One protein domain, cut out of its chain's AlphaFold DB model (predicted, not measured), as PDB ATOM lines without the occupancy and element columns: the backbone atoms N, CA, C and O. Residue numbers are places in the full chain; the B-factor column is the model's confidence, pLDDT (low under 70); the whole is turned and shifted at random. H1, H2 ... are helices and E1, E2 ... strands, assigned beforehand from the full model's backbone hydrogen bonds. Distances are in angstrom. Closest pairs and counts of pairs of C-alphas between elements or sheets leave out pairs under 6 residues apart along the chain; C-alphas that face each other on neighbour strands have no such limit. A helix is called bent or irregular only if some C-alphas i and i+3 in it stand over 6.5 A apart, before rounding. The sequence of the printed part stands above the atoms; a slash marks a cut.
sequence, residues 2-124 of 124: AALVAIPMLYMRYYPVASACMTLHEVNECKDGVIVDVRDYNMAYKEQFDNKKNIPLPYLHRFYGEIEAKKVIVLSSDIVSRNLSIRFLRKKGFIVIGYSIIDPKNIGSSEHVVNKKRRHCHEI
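What this domain is: This is residues 2 to 124 of the 124 residues of an uncharacterized protein of Bacillus cellulosilyticus (strain ATCC 21833 / DSM 2522 / FERM P-1141 / JCM 9156 / N-4) (UniProt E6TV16). Look first for a twisted sheet of four parallel strands, E2, E1, E3 and E4, with H5 and H4 packed side by side over one face and short H2 over the other. Residues 2 to 11 of H1 stick out as an arm from the body, and H6 sits in a low-confidence tail beyond the ends of the strands. You will find 123 printed residues in the order H1, H2, E1, H3, E2, H4, E3, H5, E4, H6, of mixed class. The whole is compact, with a radius of gyration of the C-alphas of 14.5 A and spans of 46 by 33 by 25 A.

Where its parts are: Begin in the sheet with E3, residues 71 to 76, 16.5 A long from C-alpha 71 at (136.482, 114.256, 85.253). Its neighbours in the sheet are E4, residues 95 to 101, 18.1 A long, and E1, residues 34 to 37; E2, residues 52 to 54, is the other neighbour of E1. H5 spans residues 79 to 91, 18.1 A, and H4 residues 57 to 66, 14.1 A; H4 is irregular, with C-alphas 62 and 65 7.5 A apart. H2 is residues 24 to 29 and H3 residues 41 to 44. H1, residues 2 to 14, runs 17.9 A from C-alpha 2 at (158.015, 122.913, 113.616), and H6 is residues 112 to 120, with C-alpha 120 at (148.370, 134.864, 84.963).

How they stand to each other: Across the sheet, E2 to E1 has N 53 and O 35 at 2.8 A, E1 to E3 has N 36 and O 73 at 2.8 A, and E3 to E4 has N 72 and O 95 at 2.9 A, within hydrogen-bond range. E1, H3, E2 and E3, H5, E4 are strand-helix-strand units, parallel neighbour strands with a helix between; E2, H4, E3 is a split one, with E1 between its strands. The three crossovers are right-handed. H5 lies over E3 and E4 at a height over the sheet of 9.2 A; its closest C-alphas to E4 are those of Ile 86 and Val 96, 6.6 A. H2 is on the opposite face, over E3. H4 touches H5 at a shallow tilt of 32 degrees, the same way, closest at the C-alphas of Leu 57 and Ser 85, 6.5 A. H1 touches H5 with residues 12 to 14 alone, about perpendicular at 84 degrees, closest at the C-alphas of Arg 13 and Val 80, 6.1 A. H3 only grazes the sheet; H6 is not on it and touches no helix. Every O i to N i+4 pair is within range in H2 and H5, but 8 of 9 in H1, 2 of 6 in H4 and 2 of 5 in H6, where O i to N i+3 gives 3 of 7 in H4 and 3 of 6 in H6; H3 is too short for an i+4 pair.

The domain as a whole: The C-alphas of Ala 2 and Glu 111, the two farthest apart, are 47.0 A from each other. The printed part has no cut, and no link is long. Look for pLDDT under 70 in residues 44 to 48 and 104 to 124.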
ATOM      1  N   ALA A   2     158.958 122.072 114.372       76.88
ATOM      2  CA  ALA A   2     158.015 122.913 113.616       76.88
ATOM      3  C   ALA A   2     158.381 123.097 112.128       76.88
ATOM      4  O   ALA A   2     157.526 122.911 111.271       76.88
ATOM      5  N   ALA A   3     159.653 123.366 111.808       78.12
ATOM      6  CA  ALA A   3     160.106 123.517 110.420       78.12
ATOM      7  C   ALA A   3     159.917 122.238 109.577       78.12
ATOM      8  O   ALA A   3     159.498 122.314 108.427       78.12
ATOM      9  N   LEU A   4     160.145 121.064 110.175       84.44
ATOM     10  CA  LEU A   4     160.021 119.756 109.518       84.44
ATOM     11  C   LEU A   4     158.573 119.453 109.092       84.44
ATOM     12  O   LEU A   4     158.355 118.774 108.095       84.44
ATOM     13  N   VAL A   5     157.589 120.001 109.812       84.62
ATOM     14  CA  VAL A   5     156.162 119.889 109.470       84.62
ATOM     15  C   VAL A   5     155.692 121.075 108.611       84.62
ATOM     16  O   VAL A   5     154.886 120.902 107.701       84.62
ATOM     17  N   ALA A   6     156.213 122.281 108.845       84.50
ATOM     18  CA  ALA A   6     155.815 123.481 108.113       84.50
ATOM     19  C   ALA A   6     156.266 123.455 106.645       84.50
ATOM     20  O   ALA A   6     155.475 123.794 105.770       84.50
ATOM     21  N   ILE A   7     157.493 123.008 106.351       87.69
ATOM     22  CA  ILE A   7     158.026 122.929 104.980       87.69
ATOM     23  C   ILE A   7     157.104 122.128 104.042       87.69
ATOM     24  O   ILE A   7     156.688 122.684 103.022       87.69
ATOM     25  N   PRO A   8     156.710 120.873 104.352       84.44
ATOM     26  CA  PRO A   8     155.825 120.116 103.472       84.44
ATOM     27  C   PRO A   8     154.419 120.721 103.389       84.44
ATOM     28  O   PRO A   8     153.819 120.691 102.315       84.44
ATOM     29  N   MET A   9     153.896 121.323 104.467       83.31
ATOM     30  CA  MET A   9     152.610 122.032 104.410       83.31
ATOM     31  C   MET A   9     152.657 123.230 103.454       83.31
ATOM     32  O   MET A   9     151.749 123.408 102.641       83.31
ATOM     33  N   LEU A  10     153.718 124.037 103.520       82.88
ATOM     34  CA  LEU A  10     153.914 125.187 102.642       82.88
ATOM     35  C   LEU A  10     154.117 124.731 101.192       82.88
ATOM     36  O   LEU A  10     153.472 125.257 100.288       82.88
ATOM     37  N   TYR A  11     154.918 123.691 100.961       86.25
ATOM     38  CA  TYR A  11     155.100 123.115  99.628       86.25
ATOM     39  C   TYR A  11     153.766 122.639  99.030       86.25
ATOM     40  O   TYR A  11     153.394 123.009  97.911       86.25
ATOM     41  N   MET A  12     152.975 121.908  99.820       79.19
ATOM     42  CA  MET A  12     151.643 121.432  99.433       79.19
ATOM     43  C   MET A  12     150.614 122.557  99.240       79.19
ATOM     44  O   MET A  12     149.576 122.327  98.613       79.19
ATOM     45  N   ARG A  13     150.899 123.777  99.694       82.25
ATOM     46  CA  ARG A  13     150.036 124.945  99.503       82.25
ATOM     47  C   ARG A  13     150.438 125.799  98.298       82.25
ATOM     48  O   ARG A  13     149.570 126.196  97.525       82.25
ATOM     49  N   TYR A  14     151.730 126.062  98.120       83.94
ATOM     50  CA  TYR A  14     152.216 127.058  97.160       83.94
ATOM     51  C   TYR A  14     152.793 126.462  95.875       83.94
ATOM     52  O   TYR A  14     152.660 127.082  94.823       83.94
ATOM     53  N   TYR A  15     153.389 125.264  95.925       82.06
ATOM     54  CA  TYR A  15     154.018 124.678  94.739       82.06
ATOM     55  C   TYR A  15     152.965 124.375  93.659       82.06
ATOM     56  O   TYR A  15     151.939 123.770  93.995       82.06
ATOM     57  N   PRO A  16     153.193 124.766  92.391       81.81
ATOM     58  CA  PRO A  16     152.201 124.656  91.330       81.81
ATOM     59  C   PRO A  16     151.776 123.210  91.066       81.81
ATOM     60  O   PRO A  16     152.496 122.248  91.344       81.81
ATOM     61  N   VAL A  17     150.566 123.059  90.530       85.19
ATOM     62  CA  VAL A  17     150.009 121.764  90.142       85.19
ATOM     63  C   VAL A  17     149.837 121.739  88.632       85.19
ATOM     64  O   VAL A  17     149.118 122.566  88.078       85.19
ATOM     65  N   ALA A  18     150.472 120.770  87.972       80.69
ATOM     66  CA  ALA A  18     150.371 120.604  86.526       80.69
ATOM     67  C   ALA A  18     148.931 120.241  86.137       80.69
ATOM     68  O   ALA A  18     148.458 119.147  86.450       80.69
ATOM     69  N   SER A  19     148.222 121.172  85.507       83.19
ATOM     70  CA  SER A  19     146.862 121.029  84.969       83.19
ATOM     71  C   SER A  19     146.652 122.100  83.900       83.19
ATOM     72  O   SER A  19     147.288 123.151  83.977       83.19
ATOM     73  N   ALA A  20     145.810 121.838  82.899       85.88
ATOM     74  CA  ALA A  20     145.592 122.797  81.822       85.88
ATOM     75  C   ALA A  20     144.881 124.049  82.357       85.88
ATOM     76  O   ALA A  20     143.821 123.949  82.978       85.88
ATOM     77  N   CYS A  21     145.459 125.226  82.125       87.44
ATOM     78  CA  CYS A  21     144.729 126.472  82.313       87.44
ATOM     79  C   CYS A  21     143.699 126.614  81.191       87.44
ATOM     80  O   CYS A  21     144.049 126.485  80.022       87.44
ATOM     81  N   MET A  22     142.452 126.891  81.562       86.19
ATOM     82  CA  MET A  22     141.333 127.073  80.647       86.19
ATOM     83  C   MET A  22     140.741 128.478  80.793       86.19
ATOM     84  O   MET A  22     140.620 129.046  81.887       86.19
ATOM     85  N   THR A  23     140.336 129.055  79.673       85.75
ATOM     86  CA  THR A  23     139.482 130.241  79.603       85.75
ATOM     87  C   THR A  23     138.045 129.888  79.999       85.75
ATOM     88  O   THR A  23     137.659 128.728  79.983       85.75
ATOM     89  N   LEU A  24     137.216 130.882  80.350       83.25
ATOM     90  CA  LEU A  24     135.822 130.590  80.741       83.25
ATOM     91  C   LEU A  24     135.008 130.042  79.565       83.25
ATOM     92  O   LEU A  24     134.109 129.241  79.780       83.25
ATOM     93  N   HIS A  25     135.361 130.446  78.344       83.00
ATOM     94  CA  HIS A  25     134.779 129.909  77.122       83.00
ATOM     95  C   HIS A  25     135.087 128.415  76.977       83.00
ATOM     96  O   HIS A  25     134.168 127.615  76.877       83.00
ATOM     97  N   GLU A  26     136.363 128.028  77.085       85.94
ATOM     98  CA  GLU A  26     136.777 126.617  77.043       85.94
ATOM     99  C   GLU A  26     136.137 125.794  78.167       85.94
ATOM    100  O   GLU A  26     135.734 124.658  77.940       85.94
ATOM    101  N   VAL A  27     136.000 126.366  79.370       85.56
ATOM    102  CA  VAL A  27     135.292 125.706  80.476       85.56
ATOM    103  C   VAL A  27     133.821 125.467  80.130       85.56
ATOM    104  O   VAL A  27     133.319 124.378  80.387       85.56
ATOM    105  N   ASN A  28     133.138 126.456  79.549       84.25
ATOM    106  CA  ASN A  28     131.723 126.347  79.196       84.25
ATOM    107  C   ASN A  28     131.475 125.374  78.030       84.25
ATOM    108  O   ASN A  28     130.456 124.693  77.994       84.25
ATOM    109  N   GLU A  29     132.408 125.289  77.082       86.06
ATOM    110  CA  GLU A  29     132.317 124.369  75.943       86.06
ATOM    111  C   GLU A  29     132.733 122.934  76.284       86.06
ATOM    112  O   GLU A  29     132.361 121.992  75.576       86.06
ATOM    113  N   CYS A  30     133.499 122.735  77.358       82.44
ATOM    114  CA  CYS A  30     133.979 121.418  77.742       82.44
ATOM    115  C   CYS A  30     132.840 120.551  78.301       82.44
ATOM    116  O   CYS A  30     132.408 120.700  79.442       82.44
ATOM    117  N   LYS A  31     132.395 119.580  77.499       84.81
ATOM    118  CA  LYS A  31     131.369 118.593  77.883       84.81
ATOM    119  C   LYS A  31     131.930 117.360  78.596       84.81
ATOM    120  O   LYS A  31     131.171 116.522  79.069       84.81
ATOM    121  N   ASP A  32     133.252 117.254  78.688       86.06
ATOM    122  CA  ASP A  32     133.953 116.063  79.176       86.06
ATOM    123  C   ASP A  32     134.053 115.975  80.707       86.06
ATOM    124  O   ASP A  32     134.743 115.094  81.225       86.06
ATOM    125  N   GLY A  33     133.393 116.855  81.463       87.44
ATOM    126  CA  GLY A  33     133.452 116.832  82.920       87.44
ATOM    127  C   GLY A  33     132.460 117.764  83.604       87.44
ATOM    128  O   GLY A  33     131.708 118.492  82.963       87.44
ATOM    129  N   VAL A  34     132.480 117.726  84.935       92.94
ATOM    130  CA  VAL A  34     131.695 118.626  85.790       92.94
ATOM    131  C   VAL A  34     132.558 119.805  86.220       92.94
ATOM    132  O   VAL A  34     133.733 119.648  86.570       92.94
ATOM    133  N   ILE A  35     131.963 120.990  86.223       93.56
ATOM    134  CA  ILE A  35     132.606 122.206  86.705       93.56
ATOM    135  C   ILE A  35     132.440 122.248  88.223       93.56
ATOM    136  O   ILE A  35     131.325 122.282  88.737       93.56
ATOM    137  N   VAL A  36     133.550 122.246  88.952       94.62
ATOM    138  CA  VAL A  36     133.579 122.364  90.410       94.62
ATOM    139  C   VAL A  36     134.064 123.763  90.759       94.62
ATOM    140  O   VAL A  36     135.246 124.083  90.622       94.62
ATOM    141  N   ASP A  37     133.139 124.606  91.200       93.38
ATOM    142  CA  ASP A  37     133.442 125.954  91.665       93.38
ATOM    143  C   ASP A  37     133.794 125.908  93.148       93.38
ATOM    144  O   ASP A  37     132.955 125.567  93.977       93.38
ATOM    145  N   VAL A  38     135.059 126.187  93.472       94.31
ATOM    146  CA  VAL A  38     135.580 126.148  94.847       94.31
ATOM    147  C   VAL A  38     135.671 127.526  95.492       94.31
ATOM    148  O   VAL A  38     136.242 127.660  96.580       94.31
ATOM    149  N   ARG A  39     135.129 128.556  94.835       91.06
ATOM    150  CA  ARG A  39     135.020 129.909  95.390       91.06
ATOM    151  C   ARG A  39     133.971 129.957  96.493       91.06
ATOM    152  O   ARG A  39     133.087 129.110  96.575       91.06
ATOM    153  N   ASP A  40     134.042 130.987  97.326       88.00
ATOM    154  CA  ASP A  40     132.999 131.244  98.317       88.00
ATOM    155  C   ASP A  40     131.643 131.504  97.640       88.00
ATOM    156  O   ASP A  40     131.569 132.121  96.572       88.00
ATOM    157  N   TYR A  41     130.551 131.087  98.293       85.38
ATOM    158  CA  TYR A  41     129.183 131.238  97.773       85.38
ATOM    159  C   TYR A  41     128.866 132.673  97.325       85.38
ATOM    160  O   TYR A  41     128.251 132.873  96.277       85.38
ATOM    161  N   ASN A  42     129.374 133.666  98.059       80.31
ATOM    162  CA  ASN A  42     129.177 135.089  97.770       80.31
ATOM    163  C   ASN A  42     129.799 135.536  96.430       80.31
ATOM    164  O   ASN A  42     129.396 136.556  95.875       80.31
ATOM    165  N   MET A  43     130.781 134.799  95.901       73.44
ATOM    166  CA  MET A  43     131.465 135.109  94.639       73.44
ATOM    167  C   MET A  43     130.930 134.294  93.454       73.44
ATOM    168  O   MET A  43     130.951 134.768  92.319       73.44
ATOM    169  N   ALA A  44     130.436 133.084  93.707       68.25
ATOM    170  CA  ALA A  44     130.037 132.117  92.684       68.25
ATOM    171  C   ALA A  44     128.666 132.389  92.027       68.25
ATOM    172  O   ALA A  44     128.324 131.746  91.031       68.25
ATOM    173  N   TYR A  45     127.876 133.328  92.565       61.62
ATOM    174  CA  TYR A  45     126.520 133.650  92.088       61.62
ATOM    175  C   TYR A  45     126.484 134.269  90.679       61.62
ATOM    176  O   TYR A  45     125.463 134.213  90.003       61.62
ATOM    177  N   LYS A  46     127.593 134.859  90.215       64.75
ATOM    178  CA  LYS A  46     127.603 135.683  88.993       64.75
ATOM    179  C   LYS A  46     127.706 134.906  87.681       64.75
ATOM    180  O   LYS A  46     127.384 135.467  86.642       64.75
ATOM    181  N   GLU A  47     128.154 133.653  87.708       66.38
ATOM    182  CA  GLU A  47     128.384 132.873  86.487       66.38
ATOM    183  C   GLU A  47     127.495 131.634  86.467       66.38
ATOM    184  O   GLU A  47     127.557 130.803  87.376       66.38
ATOM    185  N   GLN A  48     126.661 131.513  85.440       65.50
ATOM    186  CA  GLN A  48     125.793 130.361  85.228       65.50
ATOM    187  C   GLN A  48     126.473 129.444  84.208       65.50
ATOM    188  O   GLN A  48     126.676 129.844  83.068       65.50
ATOM    189  N   PHE A  49     126.862 128.245  84.643       75.62
ATOM    190  CA  PHE A  49     127.265 127.158  83.752       75.62
ATOM    191  C   PHE A  49     126.322 125.989  84.012       75.62
ATOM    192  O   PHE A  49     126.024 125.702  85.176       75.62
ATOM    193  N   ASP A  50     125.909 125.299  82.954       70.12
ATOM    194  CA  ASP A  50     124.869 124.267  83.028       70.12
ATOM    195  C   ASP A  50     125.277 123.057  83.891       70.12
ATOM    196  O   ASP A  50     124.439 122.469  84.567       70.12
ATOM    197  N   ASN A  51     126.577 122.736  83.960       79.06
ATOM    198  CA  ASN A  51     127.119 121.588  84.705       79.06
ATOM    199  C   ASN A  51     128.005 121.999  85.897       79.06
ATOM    200  O   ASN A  51     129.046 121.383  86.151       79.06
ATOM    201  N   LYS A  52     127.634 123.067  86.619       87.56
ATOM    202  CA  LYS A  52     128.396 123.576  87.774       87.56
ATOM    203  C   LYS A  52     127.883 123.044  89.111       87.56
ATOM    204  O   LYS A  52     126.742 123.298  89.484       87.56
ATOM    205  N   LYS A  53     128.779 122.459  89.912       90.56
ATOM    206  CA  LYS A  53     128.600 122.282  91.362       90.56
ATOM    207  C   LYS A  53     129.457 123.289  92.121       90.56
ATOM    208  O   LYS A  53     130.676 123.317  91.974       90.56
ATOM    209  N   ASN A  54     128.813 124.123  92.933       92.88
ATOM    210  CA  ASN A  54     129.499 125.090  93.781       92.88
ATOM    211  C   ASN A  54     129.760 124.495  95.170       92.88
ATOM    212  O   ASN A  54     128.839 124.350  95.975       92.88
ATOM    213  N   ILE A  55     131.018 124.151  95.428       94.12
ATOM    214  CA  ILE A  55     131.491 123.540  96.666       94.12
ATOM    215  C   ILE A  55     132.723 124.329  97.122       94.12
ATOM    216  O   ILE A  55     133.845 123.968  96.752       94.12
ATOM    217  N   PRO A  56     132.547 125.391  97.933       94.38
ATOM    218  CA  PRO A  56     133.663 126.214  98.377       94.38
ATOM    219  C   PRO A  56     134.766 125.368  99.012       94.38
ATOM    220  O   PRO A  56     134.485 124.366  99.678       94.38
ATOM    221  N   LEU A  57     136.026 125.776  98.851       94.81
ATOM    222  CA  LEU A  57     137.187 125.009  99.320       94.81
ATOM    223  C   LEU A  57     137.062 124.481 100.770       94.81
ATOM    224  O   LEU A  57     137.390 123.310 100.984       94.81
ATOM    225  N   PRO A  58     136.556 125.250 101.761       93.38
ATOM    226  CA  PRO A  58     136.361 124.742 103.122       93.38
ATOM    227  C   PRO A  58     135.396 123.549 103.204       93.38
ATOM    228  O   PRO A  58     135.566 122.662 104.041       93.38
ATOM    229  N   TYR A  59     134.406 123.498 102.314       95.50
ATOM    230  CA  TYR A  59     133.360 122.480 102.251       95.50
ATOM    231  C   TYR A  59     133.708 121.309 101.330       95.50
ATOM    232  O   TYR A  59     133.101 120.242 101.440       95.50
ATOM    233  N   LEU A  60     134.739 121.450 100.493       94.88
ATOM    234  CA  LEU A  60     135.165 120.425  99.539       94.88
ATOM    235  C   LEU A  60     135.434 119.072 100.207       94.88
ATOM    236  O   LEU A  60     135.070 118.033  99.667       94.88
ATOM    237  N   HIS A  61     135.989 119.065 101.424       93.88
ATOM    238  CA  HIS A  61     136.251 117.822 102.154       93.88
ATOM    239  C   HIS A  61     134.991 117.042 102.554       93.88
ATOM    240  O   HIS A  61     135.085 115.829 102.737       93.88
ATOM    241  N   ARG A  62     133.841 117.716 102.697       95.19
ATOM    242  CA  ARG A  62     132.566 117.106 103.110       95.19
ATOM    243  C   ARG A  62     131.724 116.683 101.919       95.19
ATOM    244  O   ARG A  62     131.127 115.619 101.956       95.19
ATOM    245  N   PHE A  63     131.719 117.501 100.870       95.25
ATOM    246  CA  PHE A  63     130.754 117.377  99.777       95.25
ATOM    247  C   PHE A  63     131.361 116.902  98.453       95.25
ATOM    248  O   PHE A  63     130.651 116.798  97.459       95.25
ATOM    249  N   TYR A  64     132.649 116.532  98.404       94.12
ATOM    250  CA  TYR A  64     133.234 115.965  97.178       94.12
ATOM    251  C   TYR A  64     132.523 114.693  96.689       94.12
ATOM    252  O   TYR A  64     132.607 114.375  95.508       94.12
ATOM    253  N   GLY A  65     131.846 113.959  97.580       93.88
ATOM    254  CA  GLY A  65     131.069 112.769  97.222       93.88
ATOM    255  C   GLY A  65     129.844 113.073  96.359       93.88
ATOM    256  O   GLY A  65     129.349 112.179  95.686       93.88
ATOM    257  N   GLU A  66     129.388 114.325  96.325       92.62
ATOM    258  CA  GLU A  66     128.295 114.754  95.451       92.62
ATOM    259  C   GLU A  66     128.753 114.953  94.002       92.62
ATOM    260  O   GLU A  66     127.929 115.176  93.122       92.62
ATOM    261  N   ILE A  67     130.055 114.917  93.713       93.25
ATOM    262  CA  ILE A  67     130.556 115.085  92.350       93.25
ATOM    263  C   ILE A  67     130.310 113.781  91.579       93.25
ATOM    264  O   ILE A  67     131.056 112.814  91.701       93.25
ATOM    265  N   GLU A  68     129.263 113.777  90.756       85.69
ATOM    266  CA  GLU A  68     128.792 112.604  89.999       85.69
ATOM    267  C   GLU A  68     129.723 112.196  88.838       85.69
ATOM    268  O   GLU A  68     129.571 111.117  88.268       85.69
ATOM    269  N   ALA A  69     130.725 113.018  88.501       89.19
ATOM    270  CA  ALA A  69     131.674 112.759  87.420       89.19
ATOM    271  C   ALA A  69     133.108 112.542  87.923       89.19
ATOM    272  O   ALA A  69     133.605 113.247  88.799       89.19
ATOM    273  N   LYS A  70     133.832 111.611  87.286       91.69
ATOM    274  CA  LYS A  70     135.268 111.407  87.552       91.69
ATOM    275  C   LYS A  70     136.149 112.524  86.993       91.69
ATOM    276  O   LYS A  70     137.211 112.779  87.554       91.69
ATOM    277  N   LYS A  71     135.750 113.151  85.884       95.44
ATOM    278  CA  LYS A  71     136.482 114.256  85.253       95.44
ATOM    279  C   LYS A  71     135.930 115.588  85.751       95.44
ATOM    280  O   LYS A  71     134.717 115.795  85.730       95.44
ATOM    281  N   VAL A  72     136.819 116.475  86.189       95.44
ATOM    282  CA  VAL A  72     136.444 117.754  86.802       95.44
ATOM    283  C   VAL A  72     137.276 118.916  86.270       95.44
ATOM    284  O   VAL A  72     138.478 118.778  86.018       95.44
ATOM    285  N   ILE A  73     136.632 120.073  86.158       95.12
ATOM    286  CA  ILE A  73     137.258 121.365  85.871       95.12
ATOM    287  C   ILE A  73     137.113 122.228  87.118       95.12
ATOM    288  O   ILE A  73     136.012 122.361  87.644       95.12
ATOM    289  N   VAL A  74     138.203 122.815  87.601       94.88
ATOM    290  CA  VAL A  74     138.185 123.600  88.846       94.88
ATOM    291  C   VAL A  74     138.069 125.093  88.551       94.88
ATOM    292  O   VAL A  74     138.916 125.650  87.856       94.88
ATOM    293  N   LEU A  75     137.079 125.769  89.134       93.12
ATOM    294  CA  LEU A  75     137.009 127.234  89.162       93.12
ATOM    295  C   LEU A  75     137.429 127.749  90.538       93.12
ATOM    296  O   LEU A  75     136.885 127.314  91.550       93.12
ATOM    297  N   SER A  76     138.384 128.677  90.593       92.56
ATOM    298  CA  SER A  76     138.884 129.239  91.854       92.56
ATOM    299  C   SER A  76     139.043 130.759  91.801       92.56
ATOM    300  O   SER A  76     138.974 131.373  90.738       92.56
ATOM    301  N   SER A  77     139.245 131.382  92.962       89.44
ATOM    302  CA  SER A  77     139.516 132.822  93.096       89.44
ATOM    303  C   SER A  77     140.999 133.163  92.974       89.44
ATOM    304  O   SER A  77     141.353 134.290  92.644       89.44
ATOM    305  N   ASP A  78     141.874 132.200  93.267       88.75
ATOM    306  CA  ASP A  78     143.313 132.407  93.380       88.75
ATOM    307  C   ASP A  78     144.103 131.099  93.179       88.75
ATOM    308  O   ASP A  78     143.551 129.993  93.105       88.75
ATOM    309  N   ILE A  79     145.427 131.236  93.095       89.12
ATOM    310  CA  ILE A  79     146.381 130.140  92.885       89.12
ATOM    311  C   ILE A  79     146.405 129.151  94.055       89.12
ATOM    312  O   ILE A  79     146.568 127.946  93.844       89.12
ATOM    313  N   VAL A  80     146.275 129.633  95.289       90.44
ATOM    314  CA  VAL A  80     146.385 128.783  96.477       90.44
ATOM    315  C   VAL A  80     145.153 127.894  96.578       90.44
ATOM    316  O   VAL A  80     145.287 126.677  96.719       90.44
ATOM    317  N   SER A  81     143.960 128.473  96.439       92.06
ATOM    318  CA  SER A  81     142.710 127.710  96.424       92.06
ATOM    319  C   SER A  81     142.654 126.722  95.257       92.06
ATOM    320  O   SER A  81     142.261 125.568  95.458       92.06
ATOM    321  N   ARG A  82     143.154 127.107  94.075       93.44
ATOM    322  CA  ARG A  82     143.374 126.195  92.941       93.44
ATOM    323  C   ARG A  82     144.272 125.019  93.329       93.44
ATOM    324  O   ARG A  82     143.883 123.869  93.183       93.44
ATOM    325  N   ASN A  83     145.484 125.271  93.818       93.88
ATOM    326  CA  ASN A  83     146.442 124.198  94.100       93.88
ATOM    327  C   ASN A  83     145.899 123.214  95.146       93.88
ATOM    328  O   ASN A  83     146.020 121.998  94.974       93.88
ATOM    329  N   LEU A  84     145.279 123.734  96.209       94.06
ATOM    330  CA  LEU A  84     144.696 122.927  97.278       94.06
ATOM    331  C   LEU A  84     143.537 122.062  96.773       94.06
ATOM    332  O   LEU A  84     143.527 120.857  97.030       94.06
ATOM    333  N   SER A  85     142.599 122.645  96.025       95.38
ATOM    334  CA  SER A  85     141.456 121.911  95.468       95.38
ATOM    335  C   SER A  85     141.890 120.841  94.468       95.38
ATOM    336  O   SER A  85     141.470 119.692  94.595       95.38
ATOM    337  N   ILE A  86     142.797 121.152  93.536       95.69
ATOM    338  CA  ILE A  86     143.287 120.183  92.544       95.69
ATOM    339  C   ILE A  86     144.008 119.017  93.226       95.69
ATOM    340  O   ILE A  86     143.750 117.856  92.899       95.69
ATOM    341  N   ARG A  87     144.896 119.290  94.192       94.75
ATOM    342  CA  ARG A  87     145.587 118.235  94.956       94.75
ATOM    343  C   ARG A  87     144.603 117.366  95.723       94.75
ATOM    344  O   ARG A  87     144.730 116.143  95.699       94.75
ATOM    345  N   PHE A  88     143.630 117.987  96.385       95.50
ATOM    346  CA  PHE A  88     142.597 117.276  97.123       95.50
ATOM    347  C   PHE A  88     141.791 116.350  96.202       95.50
ATOM    348  O   PHE A  88     141.692 115.156  96.477       95.50
ATOM    349  N   LEU A  89     141.289 116.870  95.080       96.12
ATOM    350  CA  LEU A  89     140.484 116.118  94.117       96.12
ATOM    351  C   LEU A  89     141.280 114.960  93.498       96.12
ATOM    352  O   LEU A  89     140.810 113.823  93.490       96.12
ATOM    353  N   ARG A  90     142.531 115.189  93.087       95.44
ATOM    354  CA  ARG A  90     143.406 114.113  92.588       95.44
ATOM    355  C   ARG A  90     143.642 113.026  93.630       95.44
ATOM    356  O   ARG A  90     143.532 111.847  93.315       95.44
ATOM    357  N   LYS A  91     143.897 113.405  94.887       94.69
ATOM    358  CA  LYS A  91     144.059 112.451  95.999       94.69
ATOM    359  C   LYS A  91     142.791 111.623  96.249       94.69
ATOM    360  O   LYS A  91     142.887 110.509  96.751       94.69
ATOM    361  N   LYS A  92     141.614 112.154  95.908       95.56
ATOM    362  CA  LYS A  92     140.324 111.456  95.990       95.56
ATOM    363  C   LYS A  92     139.975 110.637  94.739       95.56
ATOM    364  O   LYS A  92     138.932 109.998  94.731       95.56
ATOM    365  N   GLY A  93     140.845 110.607  93.728       95.38
ATOM    366  CA  GLY A  93     140.670 109.797  92.519       95.38
ATOM    367  C   GLY A  93     139.984 110.514  91.353       95.38
ATOM    368  O   GLY A  93     139.666 109.868  90.356       95.38
ATOM    369  N   PHE A  94     139.766 111.829  91.445       96.75
ATOM    370  CA  PHE A  94     139.245 112.620  90.330       96.75
ATOM    371  C   PHE A  94     140.339 112.945  89.306       96.75
ATOM    372  O   PHE A  94     141.496 113.211  89.648       96.75
ATOM    373  N   ILE A  95     139.946 113.004  88.035       96.12
ATOM    374  CA  ILE A  95     140.767 113.457  86.916       96.12
ATOM    375  C   ILE A  95     140.507 114.951  86.725       96.12
ATOM    376  O   ILE A  95     139.499 115.353  86.147       96.12
ATOM    377  N   VAL A  96     141.422 115.784  87.218       95.44
ATOM    378  CA  VAL A  96     141.348 117.233  86.998       95.44
ATOM    379  C   VAL A  96     141.889 117.553  85.606       95.44
ATOM    380  O   VAL A  96     143.109 117.521  85.410       95.44
ATOM    381  N   ILE A  97     140.986 117.839  84.666       94.12
ATOM    382  CA  ILE A  97     141.307 118.102  83.253       94.12
ATOM    383  C   ILE A  97     141.761 119.544  83.010       94.12
ATOM    384  O   ILE A  97     142.556 119.790  82.109       94.12
ATOM    385  N   GLY A  98     141.346 120.482  83.861       93.50
ATOM    386  CA  GLY A  98     141.813 121.860  83.804       93.50
ATOM    387  C   GLY A  98     141.302 122.728  84.944       93.50
ATOM    388  O   GLY A  98     140.602 122.254  85.846       93.50
ATOM    389  N   TYR A  99     141.679 124.003  84.915       93.88
ATOM    390  CA  TYR A  99     141.228 125.002  85.875       93.88
ATOM    391  C   TYR A  99     141.053 126.386  85.245       93.88
ATOM    392  O   TYR A  99     141.713 126.718  84.263       93.88
ATOM    393  N   SER A 100     140.242 127.234  85.874       91.75
ATOM    394  CA  SER A 100     140.212 128.674  85.609       91.75
ATOM    395  C   SER A 100     140.228 129.458  86.917       91.75
ATOM    396  O   SER A 100     139.595 129.067  87.897       91.75
ATOM    397  N   ILE A 101     140.956 130.575  86.930       89.56
ATOM    398  CA  ILE A 101     140.959 131.519  88.051       89.56
ATOM    399  C   ILE A 101     140.098 132.716  87.653       89.56
ATOM    400  O   ILE A 101     140.351 133.356  86.628       89.56
ATOM    401  N   ILE A 102     139.080 133.012  88.456       84.88
ATOM    402  CA  ILE A 102     138.136 134.104  88.237       84.88
ATOM    403  C   ILE A 102     138.310 135.118  89.360       84.88
ATOM    404  O   ILE A 102     137.902 134.888  90.499       84.88
ATOM    405  N   ASP A 103     138.896 136.260  89.017       72.81
ATOM    406  CA  ASP A 103     139.059 137.372  89.946       72.81
ATOM    407  C   ASP A 103     137.789 138.248  89.944       72.81
ATOM    408  O   ASP A 103     137.485 138.884  88.925       72.81
ATOM    409  N   PRO A 104     137.053 138.337  91.069       61.03
ATOM    410  CA  PRO A 104     135.839 139.141  91.154       61.03
ATOM    411  C   PRO A 104     136.079 140.643  90.940       61.03
ATOM    412  O   PRO A 104     135.127 141.367  90.640       61.03
ATOM    413  N   LYS A 105     137.325 141.129  91.051       56.34
ATOM    414  CA  LYS A 105     137.674 142.544  90.860       56.34
ATOM    415  C   LYS A 105     137.757 142.976  89.391       56.34
ATOM    416  O   LYS A 105     137.831 144.171  89.137       56.34
ATOM    417  N   ASN A 106     137.724 142.050  88.424       53.47
ATOM    418  CA  ASN A 106     137.846 142.379  86.992       53.47
ATOM    419  C   ASN A 106     136.547 142.182  86.179       53.47
ATOM    420  O   ASN A 106     136.590 142.229  84.954       53.47
ATOM    421  N   ILE A 107     135.380 142.005  86.814       54.06
ATOM    422  CA  ILE A 107     134.103 141.704  86.118       54.06
ATOM    423  C   ILE A 107     133.533 142.918  85.326       54.06
ATOM    424  O   ILE A 107     132.487 142.827  84.698       54.06
ATOM    425  N   GLY A 108     134.231 144.060  85.288       45.06
ATOM    426  CA  GLY A 108     133.772 145.295  84.633       45.06
ATOM    427  C   GLY A 108     134.353 145.632  83.250       45.06
ATOM    428  O   GLY A 108     134.149 146.752  82.799       45.06
ATOM    429  N   SER A 109     135.120 144.764  82.579       43.78
ATOM    430  CA  SER A 109     135.728 145.119  81.275       43.78
ATOM    431  C   SER A 109     135.983 143.905  80.374       43.78
ATOM    432  O   SER A 109     137.101 143.397  80.278       43.78
ATOM    433  N   SER A 110     134.933 143.441  79.692       48.50
ATOM    434  CA  SER A 110     134.937 142.212  78.880       48.50
ATOM    435  C   SER A 110     136.023 142.124  77.793       48.50
ATOM    436  O   SER A 110     136.360 141.015  77.396       48.50
ATOM    437  N   GLU A 111     136.661 143.223  77.371       46.28
ATOM    438  CA  GLU A 111     137.776 143.178  76.404       46.28
ATOM    439  C   GLU A 111     139.178 143.229  77.046       46.28
ATOM    440  O   GLU A 111     140.103 142.555  76.584       46.28
ATOM    441  N   HIS A 112     139.363 143.926  78.174       40.53
ATOM    442  CA  HIS A 112     140.667 143.988  78.857       40.53
ATOM    443  C   HIS A 112     140.981 142.731  79.689       40.53
ATOM    444  O   HIS A 112     142.153 142.434  79.961       40.53
ATOM    445  N   VAL A 113     139.958 141.952  80.057       49.62
ATOM    446  CA  VAL A 113     140.104 140.689  80.798       49.62
ATOM    447  C   VAL A 113     140.793 139.620  79.952       49.62
ATOM    448  O   VAL A 113     141.662 138.923  80.473       49.62
ATOM    449  N   VAL A 114     140.505 139.526  78.650       48.50
ATOM    450  CA  VAL A 114     141.132 138.529  77.759       48.50
ATOM    451  C   VAL A 114     142.656 138.715  77.710       48.50
ATOM    452  O   VAL A 114     143.409 137.741  77.776       48.50
ATOM    453  N   ASN A 115     143.131 139.965  77.707       40.22
ATOM    454  CA  ASN A 115     144.559 140.277  77.598       40.22
ATOM    455  C   ASN A 115     145.320 140.176  78.943       40.22
ATOM    456  O   ASN A 115     146.507 139.857  78.978       40.22
ATOM    457  N   LYS A 116     144.652 140.381  80.089       46.00
ATOM    458  CA  LYS A 116     145.252 140.170  81.427       46.00
ATOM    459  C   LYS A 116     145.251 138.694  81.842       46.00
ATOM    460  O   LYS A 116     146.200 138.236  82.476       46.00
ATOM    461  N   LYS A 117     144.243 137.928  81.416       45.09
ATOM    462  CA  LYS A 117     144.106 136.484  81.669       45.09
ATOM    463  C   LYS A 117     145.227 135.657  81.030       45.09
ATOM    464  O   LYS A 117     145.659 134.669  81.617       45.09
ATOM    465  N   ARG A 118     145.781 136.130  79.903       44.59
ATOM    466  CA  ARG A 118     147.001 135.578  79.286       44.59
ATOM    467  C   ARG A 118     148.244 135.673  80.175       44.59
ATOM    468  O   ARG A 118     149.088 134.797  80.063       44.59
ATOM    469  N   ARG A 119     148.357 136.678  81.055       45.09
ATOM    470  CA  ARG A 119     149.538 136.869  81.920       45.09
ATOM    471  C   ARG A 119     149.556 135.906  83.104       45.09
ATOM    472  O   ARG A 119     150.567 135.265  83.349       45.09
ATOM    473  N   HIS A 120     148.416 135.703  83.760       48.12
ATOM    474  CA  HIS A 120     148.370 134.864  84.963       48.12
ATOM    475  C   HIS A 120     148.541 133.357  84.686       48.12
ATOM    476  O   HIS A 120     148.942 132.615  85.578       48.12
ATOM    477  N   CYS A 121     148.264 132.902  83.456       46.88
ATOM    478  CA  CYS A 121     148.573 131.534  83.024       46.88
ATOM    479  C   CYS A 121     149.948 131.371  82.355       46.88
ATOM    480  O   CYS A 121     150.357 130.233  82.164       46.88
ATOM    481  N   HIS A 122     150.660 132.463  82.046       43.53
ATOM    482  CA  HIS A 122     152.040 132.432  81.532       43.53
ATOM    483  C   HIS A 122     153.112 132.675  82.607       43.53
ATOM    484  O   HIS A 122     154.281 132.430  82.344       43.53
ATOM    485  N   GLU A 123     152.751 133.175  83.792       41.19
ATOM    486  CA  GLU A 123     153.697 133.507  84.876       41.19
ATOM    487  C   GLU A 123     154.055 132.322  85.806       41.19
ATOM    488  O   GLU A 123     154.500 132.547  86.932       41.19
ATOM    489  N   ILE A 124     153.874 131.066  85.374       41.66
ATOM    490  CA  ILE A 124     154.300 129.865  86.128       41.66
ATOM    491  C   ILE A 124     155.257 129.029  85.288       41.66
ATOM    492  O   ILE A 124     154.873 128.701  84.144       41.66
TER     493      ILE A 124